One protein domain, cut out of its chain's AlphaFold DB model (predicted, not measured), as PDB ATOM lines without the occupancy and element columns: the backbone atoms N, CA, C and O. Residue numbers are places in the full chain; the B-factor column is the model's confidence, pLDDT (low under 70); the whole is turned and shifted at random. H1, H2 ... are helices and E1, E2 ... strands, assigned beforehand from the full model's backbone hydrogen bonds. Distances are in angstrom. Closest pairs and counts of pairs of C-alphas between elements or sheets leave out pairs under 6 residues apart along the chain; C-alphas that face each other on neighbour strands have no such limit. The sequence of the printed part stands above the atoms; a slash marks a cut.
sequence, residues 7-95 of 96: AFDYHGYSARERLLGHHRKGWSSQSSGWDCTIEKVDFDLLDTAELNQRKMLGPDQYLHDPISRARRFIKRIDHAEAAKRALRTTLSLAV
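AT A GLANCE: This is residues 7 to 95 of the 96 residues of an uncharacterized protein of Phyllobacterium trifolii (UniProt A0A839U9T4). The chain makes a loose, open loop: H4 packs on the small hairpin E1-E2, H1 leads away from it, and H2 and H3 lie apart from that hairpin. The printed part has 89 residues, with E1, E2, H1, H2, H3 and H4 in chain order, mostly helix, the two strands antiparallel. It is loose, with a radius of gyration of the C-alphas of 16.3 A and spans of 44 by 37 by 24 A.

IN THESE COORDINATES: Find C-alpha 7 at (-106.431, -149.029, 14.998), where E1, residues 7 to 9, begins; E2 is residues 12 to 15. H1, residues 16 to 28, runs 18.3 A; H2 is residues 48 to 53. H3, residues 66 to 75, runs 14.3 A, and H4, residues 79 to 93, runs 21.3 A to C-alpha 93 at (-99.493, -161.912, 12.986).

HOW THE PARTS SIT: In the hairpin E1 and E2, look for N 7 and O 14, 2.8 A apart. The closest C-alphas of E2 and H4, Ser 14 and Ala 86, are 4.7 A apart. H1 and H4 are close but not clearly touching, Glu 17 and Thr 90 having the closest C-alphas at 8.0 A. In H1, H2, H3 and H4 every O i to N i+4 pair is within hydrogen-bond range.

THE WHOLE: The farthest C-alphas, Leu 63 and Val 95, are 46.0 A apart. The printed part has no cut; the links H1 to H2 and H2 to H3 are long. Residues 92 to 95 have pLDDT under 70.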
ATOM      1  N   ALA A   7    -106.346-150.419  15.398       95.62
ATOM      2  CA  ALA A   7    -106.431-149.029  14.998       95.62
ATOM      3  C   ALA A   7    -107.700-148.800  14.177       95.62
ATOM      4  O   ALA A   7    -108.117-149.664  13.405       95.62
ATOM      5  N   PHE A   8    -108.290-147.622  14.349       94.81
ATOM      6  CA  PHE A   8    -109.386-147.101  13.549       94.81
ATOM      7  C   PHE A   8    -108.967-145.785  12.891       94.81
ATOM      8  O   PHE A   8    -108.589-144.831  13.586       94.81
ATOM      9  N   ASP A   9    -109.040-145.741  11.565       92.31
ATOM     10  CA  ASP A   9    -108.753-144.573  10.731       92.31
ATOM     11  C   ASP A   9    -109.814-144.411   9.619       92.31
ATOM     12  O   ASP A   9    -110.893-145.008   9.670       92.31
ATOM     13  N   TYR A  10    -109.532-143.595   8.598       90.19
ATOM     14  CA  TYR A  10    -110.466-143.391   7.487       90.19
ATOM     15  C   TYR A  10    -110.653-144.636   6.594       90.19
ATOM     16  O   TYR A  10    -111.617-144.704   5.828       90.19
ATOM     17  N   HIS A  11    -109.777-145.636   6.690       91.50
ATOM     18  CA  HIS A  11    -109.948-146.935   6.046       91.50
ATOM     19  C   HIS A  11    -110.764-147.919   6.896       91.50
ATOM     20  O   HIS A  11    -111.225-148.936   6.375       91.50
ATOM     21  N   GLY A  12    -111.013-147.598   8.167       94.69
ATOM     22  CA  GLY A  12    -111.759-148.425   9.106       94.69
ATOM     23  C   GLY A  12    -110.831-149.123  10.097       94.69
ATOM     24  O   GLY A  12    -109.855-148.539  10.557       94.69
ATOM     25  N   TYR A  13    -111.163-150.360  10.472       96.88
ATOM     26  CA  TYR A  13    -110.419-151.107  11.488       96.88
ATOM     27  C   TYR A  13    -109.279-151.932  10.890       96.88
ATOM     28  O   TYR A  13    -109.450-152.633   9.889       96.88
ATOM     29  N   SER A  14    -108.128-151.918  11.555       96.19
ATOM     30  CA  SER A  14    -106.978-152.762  11.231       96.19
ATOM     31  C   SER A  14    -106.184-153.129  12.486       96.19
ATOM     32  O   SER A  14    -106.335-152.509  13.535       96.19
ATOM     33  N   ALA A  15    -105.337-154.155  12.394       95.50
ATOM     34  CA  ALA A  15    -104.319-154.410  13.409       95.50
ATOM     35  C   ALA A  15    -103.326-153.237  13.454       95.50
ATOM     36  O   ALA A  15    -102.870-152.793  12.396       95.50
ATOM     37  N   ARG A  16    -102.940-152.781  14.653       93.62
ATOM     38  CA  ARG A  16    -101.990-151.669  14.827       93.62
ATOM     39  C   ARG A  16    -100.695-151.897  14.047       93.62
ATOM     40  O   ARG A  16    -100.298-151.044  13.261       93.62
ATOM     41  N   GLU A  17    -100.083-153.069  14.190       92.00
ATOM     42  CA  GLU A  17     -98.820-153.384  13.506       92.00
ATOM     43  C   GLU A  17     -98.952-153.394  11.985       92.00
ATOM     44  O   GLU A  17     -98.058-152.943  11.270       92.00
ATOM     45  N   ARG A  18    -100.104-153.832  11.467       92.56
ATOM     46  CA  ARG A  18    -100.371-153.792  10.028       92.56
ATOM     47  C   ARG A  18    -100.461-152.352   9.519       92.56
ATOM     48  O   ARG A  18     -99.929-152.068   8.448       92.56
ATOM     49  N   LEU A  19    -101.115-151.462  10.267       92.50
ATOM     50  CA  LEU A  19    -101.193-150.040   9.928       92.50
ATOM     51  C   LEU A  19     -99.796-149.400   9.921       92.50
ATOM     52  O   LEU A  19     -99.418-148.741   8.954       92.50
ATOM     53  N   LEU A  20     -98.998-149.651  10.959       91.38
ATOM     54  CA  LEU A  20     -97.637-149.119  11.066       91.38
ATOM     55  C   LEU A  20     -96.720-149.656   9.965       91.38
ATOM     56  O   LEU A  20     -95.999-148.886   9.331       91.38
ATOM     57  N   GLY A  21     -96.784-150.960   9.684       90.94
ATOM     58  CA  GLY A  21     -96.031-151.583   8.599       90.94
ATOM     59  C   GLY A  21     -96.402-151.018   7.227       90.94
ATOM     60  O   GLY A  21     -95.519-150.791   6.398       90.94
ATOM     61  N   HIS A  22     -97.687-150.726   6.996       90.38
ATOM     62  CA  HIS A  22     -98.139-150.072   5.770       90.38
ATOM     63  C   HIS A  22     -97.501-148.687   5.595       90.38
ATOM     64  O   HIS A  22     -96.946-148.409   4.531       90.38
ATOM     65  N   HIS A  23     -97.510-147.855   6.641       88.94
ATOM     66  CA  HIS A  23     -96.893-146.530   6.590       88.94
ATOM     67  C   HIS A  23     -95.377-146.592   6.419       88.94
ATOM     68  O   HIS A  23     -94.854-145.921   5.530       88.94
ATOM     69  N   ARG A  24     -94.675-147.428   7.199       90.25
ATOM     70  CA  ARG A  24     -93.219-147.597   7.057       90.25
ATOM     71  C   ARG A  24     -92.841-148.001   5.640       90.25
ATOM     72  O   ARG A  24     -91.977-147.367   5.052       90.25
ATOM     73  N   LYS A  25     -93.520-149.004   5.068       89.00
ATOM     74  CA  LYS A  25     -93.280-149.447   3.685       89.00
ATOM     75  C   LYS A  25     -93.530-148.329   2.671       89.00
ATOM     76  O   LYS A  25     -92.763-148.185   1.725       89.00
ATOM     77  N   GLY A  26     -94.607-147.562   2.852       90.31
ATOM     78  CA  GLY A  26     -94.937-146.430   1.986       90.31
ATOM     79  C   GLY A  26     -93.816-145.395   1.955       90.31
ATOM     80  O   GLY A  26     -93.293-145.082   0.888       90.31
ATOM     81  N   TRP A  27     -93.398-144.922   3.125       89.38
ATOM     82  CA  TRP A  27     -92.391-143.871   3.231       89.38
ATOM     83  C   TRP A  27     -90.978-144.340   2.890       89.38
ATOM     84  O   TRP A  27     -90.273-143.648   2.157       89.38
ATOM     85  N   SER A  28     -90.578-145.538   3.324       90.31
ATOM     86  CA  SER A  28     -89.243-146.063   3.021       90.31
ATOM     87  C   SER A  28     -89.029-146.321   1.527       90.31
ATOM     88  O   SER A  28     -87.908-146.199   1.039       90.31
ATOM     89  N   SER A  29     -90.100-146.603   0.771       89.19
ATOM     90  CA  SER A  29     -90.025-146.733  -0.692       89.19
ATOM     91  C   SER A  29     -89.735-145.419  -1.423       89.19
ATOM     92  O   SER A  29     -89.251-145.445  -2.552       89.19
ATOM     93  N   GLN A  30     -90.016-144.278  -0.788       89.88
ATOM     94  CA  GLN A  30     -89.784-142.941  -1.345       89.88
ATOM     95  C   GLN A  30     -88.555-142.263  -0.726       89.88
ATOM     96  O   GLN A  30     -88.062-141.265  -1.247       89.88
ATOM     97  N   SER A  31     -88.065-142.764   0.408       86.19
ATOM     98  CA  SER A  31     -86.954-142.180   1.157       86.19
ATOM     99  C   SER A  31     -86.201-143.274   1.908       86.19
ATOM    100  O   SER A  31     -86.673-143.799   2.916       86.19
ATOM    101  N   SER A  32     -85.018-143.630   1.403       87.31
ATOM    102  CA  SER A  32     -84.185-144.674   2.006       87.31
ATOM    103  C   SER A  32     -83.830-144.331   3.455       87.31
ATOM    104  O   SER A  32     -83.446-143.201   3.752       87.31
ATOM    105  N   GLY A  33     -83.957-145.311   4.350       82.75
ATOM    106  CA  GLY A  33     -83.660-145.147   5.776       82.75
ATOM    107  C   GLY A  33     -84.742-144.430   6.587       82.75
ATOM    108  O   GLY A  33     -84.520-144.154   7.762       82.75
ATOM    109  N   TRP A  34     -85.902-144.132   5.997       85.75
ATOM    110  CA  TRP A  34     -87.008-143.532   6.738       85.75
ATOM    111  C   TRP A  34     -87.606-144.513   7.759       85.75
ATOM    112  O   TRP A  34     -87.935-145.651   7.417       85.75
ATOM    113  N   ASP A  35     -87.807-144.037   8.988       81.81
ATOM    114  CA  ASP A  35     -88.543-144.715  10.060       81.81
ATOM    115  C   ASP A  35     -89.426-143.699  10.807       81.81
ATOM    116  O   ASP A  35     -89.321-142.488  10.592       81.81
ATOM    117  N   CYS A  36     -90.308-144.181  11.680       83.19
ATOM    118  CA  CYS A  36     -91.181-143.347  12.496       83.19
ATOM    119  C   CYS A  36     -91.161-143.727  13.976       83.19
ATOM    120  O   CYS A  36     -91.157-144.901  14.355       83.19
ATOM    121  N   THR A  37     -91.256-142.702  14.819       86.94
ATOM    122  CA  THR A  37     -91.643-142.836  16.221       86.94
ATOM    123  C   THR A  37     -93.154-142.665  16.357       86.94
ATOM    124  O   THR A  37     -93.812-142.024  15.538       86.94
ATOM    125  N   ILE A  38     -93.724-143.290  17.386       86.69
ATOM    126  CA  ILE A  38     -95.150-143.187  17.695       86.69
ATOM    127  C   ILE A  38     -95.273-142.449  19.009       86.69
ATOM    128  O   ILE A  38     -94.763-142.911  20.028       86.69
ATOM    129  N   GLU A  39     -95.994-141.341  18.979       87.81
ATOM    130  CA  GLU A  39     -96.252-140.525  20.154       87.81
ATOM    131  C   GLU A  39     -97.729-140.584  20.515       87.81
ATOM    132  O   GLU A  39     -98.615-140.669  19.656       87.81
ATOM    133  N   LYS A  40     -98.002-140.575  21.819       86.75
ATOM    134  CA  LYS A  40     -99.364-140.436  22.312       86.75
ATOM    135  C   LYS A  40     -99.760-138.973  22.167       86.75
ATOM    136  O   LYS A  40     -99.083-138.100  22.691       86.75
ATOM    137  N   VAL A  41    -100.884-138.734  21.504       87.88
ATOM    138  CA  VAL A  41    -101.514-137.415  21.498       87.88
ATOM    139  C   VAL A  41    -102.083-137.136  22.890       87.88
ATOM    140  O   VAL A  41    -102.883-137.924  23.400       87.88
ATOM    141  N   ASP A  42    -101.633-136.045  23.502       88.81
ATOM    142  CA  ASP A  42    -101.946-135.624  24.873       88.81
ATOM    143  C   ASP A  42    -102.858-134.388  24.954       88.81
ATOM    144  O   ASP A  42    -103.181-133.935  26.048       88.81
ATOM    145  N   PHE A  43    -103.312-133.881  23.808       89.94
ATOM    146  CA  PHE A  43    -104.211-132.737  23.686       89.94
ATOM    147  C   PHE A  43    -105.567-133.145  23.097       89.94
ATOM    148  O   PHE A  43    -105.714-134.227  22.517       89.94
ATOM    149  N   ASP A  44    -106.570-132.278  23.245       88.62
ATOM    150  CA  ASP A  44    -107.906-132.536  22.712       88.62
ATOM    151  C   ASP A  44    -107.929-132.373  21.183       88.62
ATOM    152  O   ASP A  44    -107.677-131.302  20.635       88.62
ATOM    153  N   LEU A  45    -108.267-133.460  20.488       86.62
ATOM    154  CA  LEU A  45    -108.398-133.506  19.031       86.62
ATOM    155  C   LEU A  45    -109.656-132.794  18.506       86.62
ATOM    156  O   LEU A  45    -109.873-132.771  17.293       86.62
ATOM    157  N   LEU A  46    -110.503-132.267  19.388       87.19
ATOM    158  CA  LEU A  46    -111.672-131.458  19.049       87.19
ATOM    159  C   LEU A  46    -111.506-129.983  19.441       87.19
ATOM    160  O   LEU A  46    -112.362-129.179  19.073       87.19
ATOM    161  N   ASP A  47    -110.421-129.618  20.130       91.88
ATOM    162  CA  ASP A  47    -110.135-128.234  20.503       91.88
ATOM    163  C   ASP A  47    -109.353-127.516  19.393       91.88
ATOM    164  O   ASP A  47    -108.216-127.858  19.048       91.88
ATOM    165  N   THR A  48    -109.973-126.489  18.816       92.06
ATOM    166  CA  THR A  48    -109.392-125.707  17.718       92.06
ATOM    167  C   THR A  48    -108.123-124.958  18.130       92.06
ATOM    168  O   THR A  48    -107.219-124.803  17.307       92.06
ATOM    169  N   ALA A  49    -108.007-124.490  19.374       94.81
ATOM    170  CA  ALA A  49    -106.815-123.784  19.832       94.81
ATOM    171  C   ALA A  49    -105.623-124.745  19.974       94.81
ATOM    172  O   ALA A  49    -104.541-124.443  19.464       94.81
ATOM    173  N   GLU A  50    -105.824-125.914  20.585       94.81
ATOM    174  CA  GLU A  50    -104.807-126.968  20.713       94.81
ATOM    175  C   GLU A  50    -104.330-127.480  19.343       94.81
ATOM    176  O   GLU A  50    -103.127-127.688  19.128       94.81
ATOM    177  N   LEU A  51    -105.254-127.632  18.389       93.50
ATOM    178  CA  LEU A  51    -104.942-128.019  17.012       93.50
ATOM    179  C   LEU A  51    -104.148-126.930  16.277       93.50
ATOM    180  O   LEU A  51    -103.112-127.226  15.674       93.50
ATOM    181  N   ASN A  52    -104.565-125.665  16.388       94.31
ATOM    182  CA  ASN A  52    -103.879-124.535  15.755       94.31
ATOM    183  C   ASN A  52    -102.434-124.382  16.249       94.31
ATOM    184  O   ASN A  52    -101.531-124.169  15.436       94.31
ATOM    185  N   GLN A  53    -102.183-124.551  17.554       94.19
ATOM    186  CA  GLN A  53    -100.827-124.515  18.126       94.19
ATOM    187  C   GLN A  53     -99.887-125.549  17.483       94.19
ATOM    188  O   GLN A  53     -98.675-125.344  17.419       94.19
ATOM    189  N   ARG A  54    -100.449-126.636  16.947       91.69
ATOM    190  CA  ARG A  54     -99.729-127.732  16.291       91.69
ATOM    191  C   ARG A  54     -99.870-127.715  14.767       91.69
ATOM    192  O   ARG A  54     -99.528-128.697  14.112       91.69
ATOM    193  N   LYS A  55    -100.324-126.591  14.194       93.31
ATOM    194  CA  LYS A  55    -100.516-126.377  12.746       93.31
ATOM    195  C   LYS A  55    -101.516-127.356  12.112       93.31
ATOM    196  O   LYS A  55    -101.372-127.727  10.948       93.31
ATOM    197  N   MET A  56    -102.523-127.769  12.877       90.44
ATOM    198  CA  MET A  56    -103.635-128.599  12.419       90.44
ATOM    199  C   MET A  56    -104.921-127.772  12.384       90.44
ATOM    200  O   MET A  56    -105.102-126.878  13.203       90.44
ATOM    201  N   LEU A  57    -105.814-128.078  11.440       90.19
ATOM    202  CA  LEU A  57    -107.109-127.405  11.347       90.19
ATOM    203  C   LEU A  57    -108.082-127.947  12.398       90.19
ATOM    204  O   LEU A  57    -108.286-129.158  12.497       90.19
ATOM    205  N   GLY A  58    -108.714-127.031  13.126       89.12
ATOM    206  CA  GLY A  58    -109.852-127.280  13.996       89.12
ATOM    207  C   GLY A  58    -111.109-127.716  13.233       89.12
ATOM    208  O   GLY A  58    -111.240-127.443  12.033       89.12
ATOM    209  N   PRO A  59    -112.068-128.377  13.904       84.19
ATOM    210  CA  PRO A  59    -113.310-128.836  13.275       84.19
ATOM    211  C   PRO A  59    -114.122-127.721  12.595       84.19
ATOM    212  O   PRO A  59    -114.767-127.962  11.577       84.19
ATOM    213  N   ASP A  60    -114.077-126.503  13.127       86.75
ATOM    214  CA  ASP A  60    -114.775-125.312  12.629       86.75
ATOM    215  C   ASP A  60    -114.047-124.600  11.473       86.75
ATOM    216  O   ASP A  60    -114.621-123.727  10.828       86.75
ATOM    217  N   GLN A  61    -112.807-124.995  11.169       90.44
ATOM    218  CA  GLN A  61    -111.975-124.370  10.135       90.44
ATOM    219  C   GLN A  61    -112.046-125.084   8.771       90.44
ATOM    220  O   GLN A  61    -111.367-124.690   7.819       90.44
ATOM    221  N   TYR A  62    -112.851-126.141   8.640       86.75
ATOM    222  CA  TYR A  62    -113.068-126.825   7.363       86.75
ATOM    223  C   TYR A  62    -114.080-126.081   6.475       86.75
ATOM    224  O   TYR A  62    -115.055-125.516   6.957       86.75
ATOM    225  N   LEU A  63    -113.895-126.158   5.145       85.81
ATOM    226  CA  LEU A  63    -114.727-125.485   4.126       85.81
ATOM    227  C   LEU A  63    -116.234-125.850   4.184       85.81
ATOM    228  O   LEU A  63    -117.058-125.150   3.602       85.81
ATOM    229  N   HIS A  64    -116.607-126.913   4.905       82.94
ATOM    230  CA  HIS A  64    -117.983-127.361   5.154       82.94
ATOM    231  C   HIS A  64    -118.079-128.042   6.525       82.94
ATOM    232  O   HIS A  64    -117.062-128.542   6.998       82.94
ATOM    233  N   ASP A  65    -119.293-128.164   7.090       81.50
ATOM    234  CA  ASP A  65    -119.540-128.904   8.340       81.50
ATOM    235  C   ASP A  65    -119.001-130.351   8.247       81.50
ATOM    236  O   ASP A  65    -119.611-131.215   7.593       81.50
ATOM    237  N   PRO A  66    -117.867-130.661   8.903       84.25
ATOM    238  CA  PRO A  66    -117.274-131.985   8.819       84.25
ATOM    239  C   PRO A  66    -118.073-133.016   9.623       84.25
ATOM    240  O   PRO A  66    -117.927-134.217   9.369       84.25
ATOM    241  N   ILE A  67    -118.945-132.587  10.546       85.69
ATOM    242  CA  ILE A  67    -119.701-133.466  11.446       85.69
ATOM    243  C   ILE A  67    -120.640-134.354  10.639       85.69
ATOM    244  O   ILE A  67    -120.689-135.568  10.843       85.69
ATOM    245  N   SER A  68    -121.362-133.780   9.681       88.19
ATOM    246  CA  SER A  68    -122.291-134.530   8.833       88.19
ATOM    247  C   SER A  68    -121.582-135.615   8.008       88.19
ATOM    248  O   SER A  68    -122.070-136.749   7.898       88.19
ATOM    249  N   ARG A  69    -120.384-135.314   7.492       87.19
ATOM    250  CA  ARG A  69    -119.538-136.281   6.774       87.19
ATOM    251  C   ARG A  69    -119.004-137.367   7.709       87.19
ATOM    252  O   ARG A  69    -119.090-138.547   7.368       87.19
ATOM    253  N   ALA A  70    -118.515-136.986   8.887       89.12
ATOM    254  CA  ALA A  70    -118.024-137.915   9.900       89.12
ATOM    255  C   ALA A  70    -119.132-138.876  10.361       89.12
ATOM    256  O   ALA A  70    -118.938-140.088  10.361       89.12
ATOM    257  N   ARG A  71    -120.338-138.365  10.642       91.75
ATOM    258  CA  ARG A  71    -121.506-139.185  11.004       91.75
ATOM    259  C   ARG A  71    -121.854-140.201   9.920       91.75
ATOM    260  O   ARG A  71    -122.109-141.358  10.240       91.75
ATOM    261  N   ARG A  72    -121.864-139.797   8.644       93.19
ATOM    262  CA  ARG A  72    -122.123-140.716   7.521       93.19
ATOM    263  C   ARG A  72    -121.046-141.793   7.419       93.19
ATOM    264  O   ARG A  72    -121.368-142.955   7.189       93.19
ATOM    265  N   PHE A  73    -119.786-141.405   7.591       92.12
ATOM    266  CA  PHE A  73    -118.665-142.331   7.573       92.12
ATOM    267  C   PHE A  73    -118.763-143.370   8.692       92.12
ATOM    268  O   PHE A  73    -118.632-144.553   8.412       92.12
ATOM    269  N   ILE A  74    -119.041-142.940   9.924       94.12
ATOM    270  CA  ILE A  74    -119.193-143.828  11.084       94.12
ATOM    271  C   ILE A  74    -120.356-144.799  10.837       94.12
ATOM    272  O   ILE A  74    -120.174-146.008  10.866       94.12
ATOM    273  N   LYS A  75    -121.532-144.286  10.451       96.44
ATOM    274  CA  LYS A  75    -122.744-145.100  10.238       96.44
ATOM    275  C   LYS A  75    -122.611-146.207   9.190       96.44
ATOM    276  O   LYS A  75    -123.390-147.151   9.230       96.44
ATOM    277  N   ARG A  76    -121.693-146.089   8.226       95.56
ATOM    278  CA  ARG A  76    -121.539-147.099   7.164       95.56
ATOM    279  C   ARG A  76    -120.745-148.332   7.615       95.56
ATOM    280  O   ARG A  76    -120.652-149.285   6.849       95.56
ATOM    281  N   ILE A  77    -120.110-148.288   8.789       95.31
ATOM    282  CA  ILE A  77    -119.235-149.348   9.295       95.31
ATOM    283  C   ILE A  77    -119.997-150.155  10.346       95.31
ATOM    284  O   ILE A  77    -120.475-149.603  11.335       95.31
ATOM    285  N   ASP A  78    -120.053-151.475  10.176       96.50
ATOM    286  CA  ASP A  78    -120.359-152.371  11.291       96.50
ATOM    287  C   ASP A  78    -119.135-152.425  12.210       96.50
ATOM    288  O   ASP A  78    -118.164-153.143  11.959       96.50
ATOM    289  N   HIS A  79    -119.148-151.584  13.242       95.62
ATOM    290  CA  HIS A  79    -118.005-151.400  14.128       95.62
ATOM    291  C   HIS A  79    -117.636-152.673  14.888       95.62
ATOM    292  O   HIS A  79    -116.450-152.957  15.055       95.62
ATOM    293  N   ALA A  80    -118.630-153.452  15.321       96.31
ATOM    294  CA  ALA A  80    -118.391-154.661  16.095       96.31
ATOM    295  C   ALA A  80    -117.732-155.735  15.225       96.31
ATOM    296  O   ALA A  80    -116.690-156.283  15.596       96.31
ATOM    297  N   GLU A  81    -118.288-156.002  14.044       97.44
ATOM    298  CA  GLU A  81    -117.743-157.022  13.148       97.44
ATOM    299  C   GLU A  81    -116.400-156.607  12.538       97.44
ATOM    300  O   GLU A  81    -115.477-157.425  12.440       97.44
ATOM    301  N   ALA A  82    -116.229-155.328  12.193       96.44
ATOM    302  CA  ALA A  82    -114.959-154.825  11.680       96.44
ATOM    303  C   ALA A  82    -113.841-154.893  12.735       96.44
ATOM    304  O   ALA A  82    -112.735-155.342  12.418       96.44
ATOM    305  N   ALA A  83    -114.128-154.531  13.990       96.00
ATOM    306  CA  ALA A  83    -113.171-154.652  15.089       96.00
ATOM    307  C   ALA A  83    -112.796-156.118  15.359       96.00
ATOM    308  O   ALA A  83    -111.608-156.444  15.423       96.00
ATOM    309  N   LYS A  84    -113.776-157.036  15.418       96.31
ATOM    310  CA  LYS A  84    -113.519-158.485  15.559       96.31
ATOM    311  C   LYS A  84    -112.653-159.027  14.422       96.31
ATOM    312  O   LYS A  84    -111.759-159.843  14.645       96.31
ATOM    313  N   ARG A  85    -112.906-158.597  13.182       95.19
ATOM    314  CA  ARG A  85    -112.093-158.990  12.023       95.19
ATOM    315  C   ARG A  85    -110.652-158.502  12.162       95.19
ATOM    316  O   ARG A  85    -109.748-159.305  11.945       95.19
ATOM    317  N   ALA A  86    -110.447-157.242  12.539       95.38
ATOM    318  CA  ALA A  86    -109.115-156.689  12.766       95.38
ATOM    319  C   ALA A  86    -108.366-157.434  13.883       95.38
ATOM    320  O   ALA A  86    -107.197-157.777  13.709       95.38
ATOM    321  N   LEU A  87    -109.056-157.764  14.979       95.19
ATOM    322  CA  LEU A  87    -108.487-158.519  16.094       95.19
ATOM    323  C   LEU A  87    -108.068-159.942  15.687       95.19
ATOM    324  O   LEU A  87    -107.009-160.413  16.073       95.19
ATOM    325  N   ARG A  88    -108.831-160.639  14.837       94.00
ATOM    326  CA  ARG A  88    -108.390-161.954  14.327       94.00
ATOM    327  C   ARG A  88    -107.084-161.873  13.535       94.00
ATOM    328  O   ARG A  88    -106.294-162.812  13.551       94.00
ATOM    329  N   THR A  89    -106.840-160.759  12.847       89.25
ATOM    330  CA  THR A  89    -105.593-160.555  12.103       89.25
ATOM    331  C   THR A  89    -104.392-160.335  13.026       89.25
ATOM    332  O   THR A  89    -103.292-160.716  12.642       89.25
ATOM    333  N   THR A  90    -104.564-159.796  14.241       85.50
ATOM    334  CA  THR A  90    -103.443-159.681  15.196       85.50
ATOM    335  C   THR A  90    -102.976-161.054  15.672       85.50
ATOM    336  O   THR A  90    -101.776-161.301  15.705       85.50
ATOM    337  N   LEU A  91    -103.905-161.978  15.940       74.81
ATOM    338  CA  LEU A  91    -103.582-163.360  16.317       74.81
ATOM    339  C   LEU A  91    -102.813-164.096  15.214       74.81
ATOM    340  O   LEU A  91    -101.883-164.838  15.501       74.81
ATOM    341  N   SER A  92    -103.155-163.849  13.947       69.56
ATOM    342  CA  SER A  92    -102.424-164.422  12.812       69.56
ATOM    343  C   SER A  92    -101.029-163.819  12.620       69.56
ATOM    344  O   SER A  92    -100.170-164.494  12.066       69.56
ATOM    345  N   LEU A  93    -100.806-162.568  13.036       61.22
ATOM    346  CA  LEU A  93     -99.493-161.912  12.986       61.22
ATOM    347  C   LEU A  93     -98.589-162.312  14.162       61.22
ATOM    348  O   LEU A  93     -97.386-162.130  14.075       61.22
ATOM    349  N   ALA A  94     -99.153-162.834  15.254       61.06
ATOM    350  CA  ALA A  94     -98.390-163.295  16.414       61.06
ATOM    351  C   ALA A  94     -97.864-164.738  16.273       61.06
ATOM    352  O   ALA A  94     -97.073-165.180  17.099       61.06
ATOM    353  N   VAL A  95     -98.333-165.480  15.262       57.34
ATOM    354  CA  VAL A  95     -98.043-166.915  15.057       57.34
ATOM    355  C   VAL A  95     -97.172-167.169  13.809       57.34
ATOM    356  O   VAL A  95     -96.771-168.305  13.572       57.34
TER     357      VAL A  95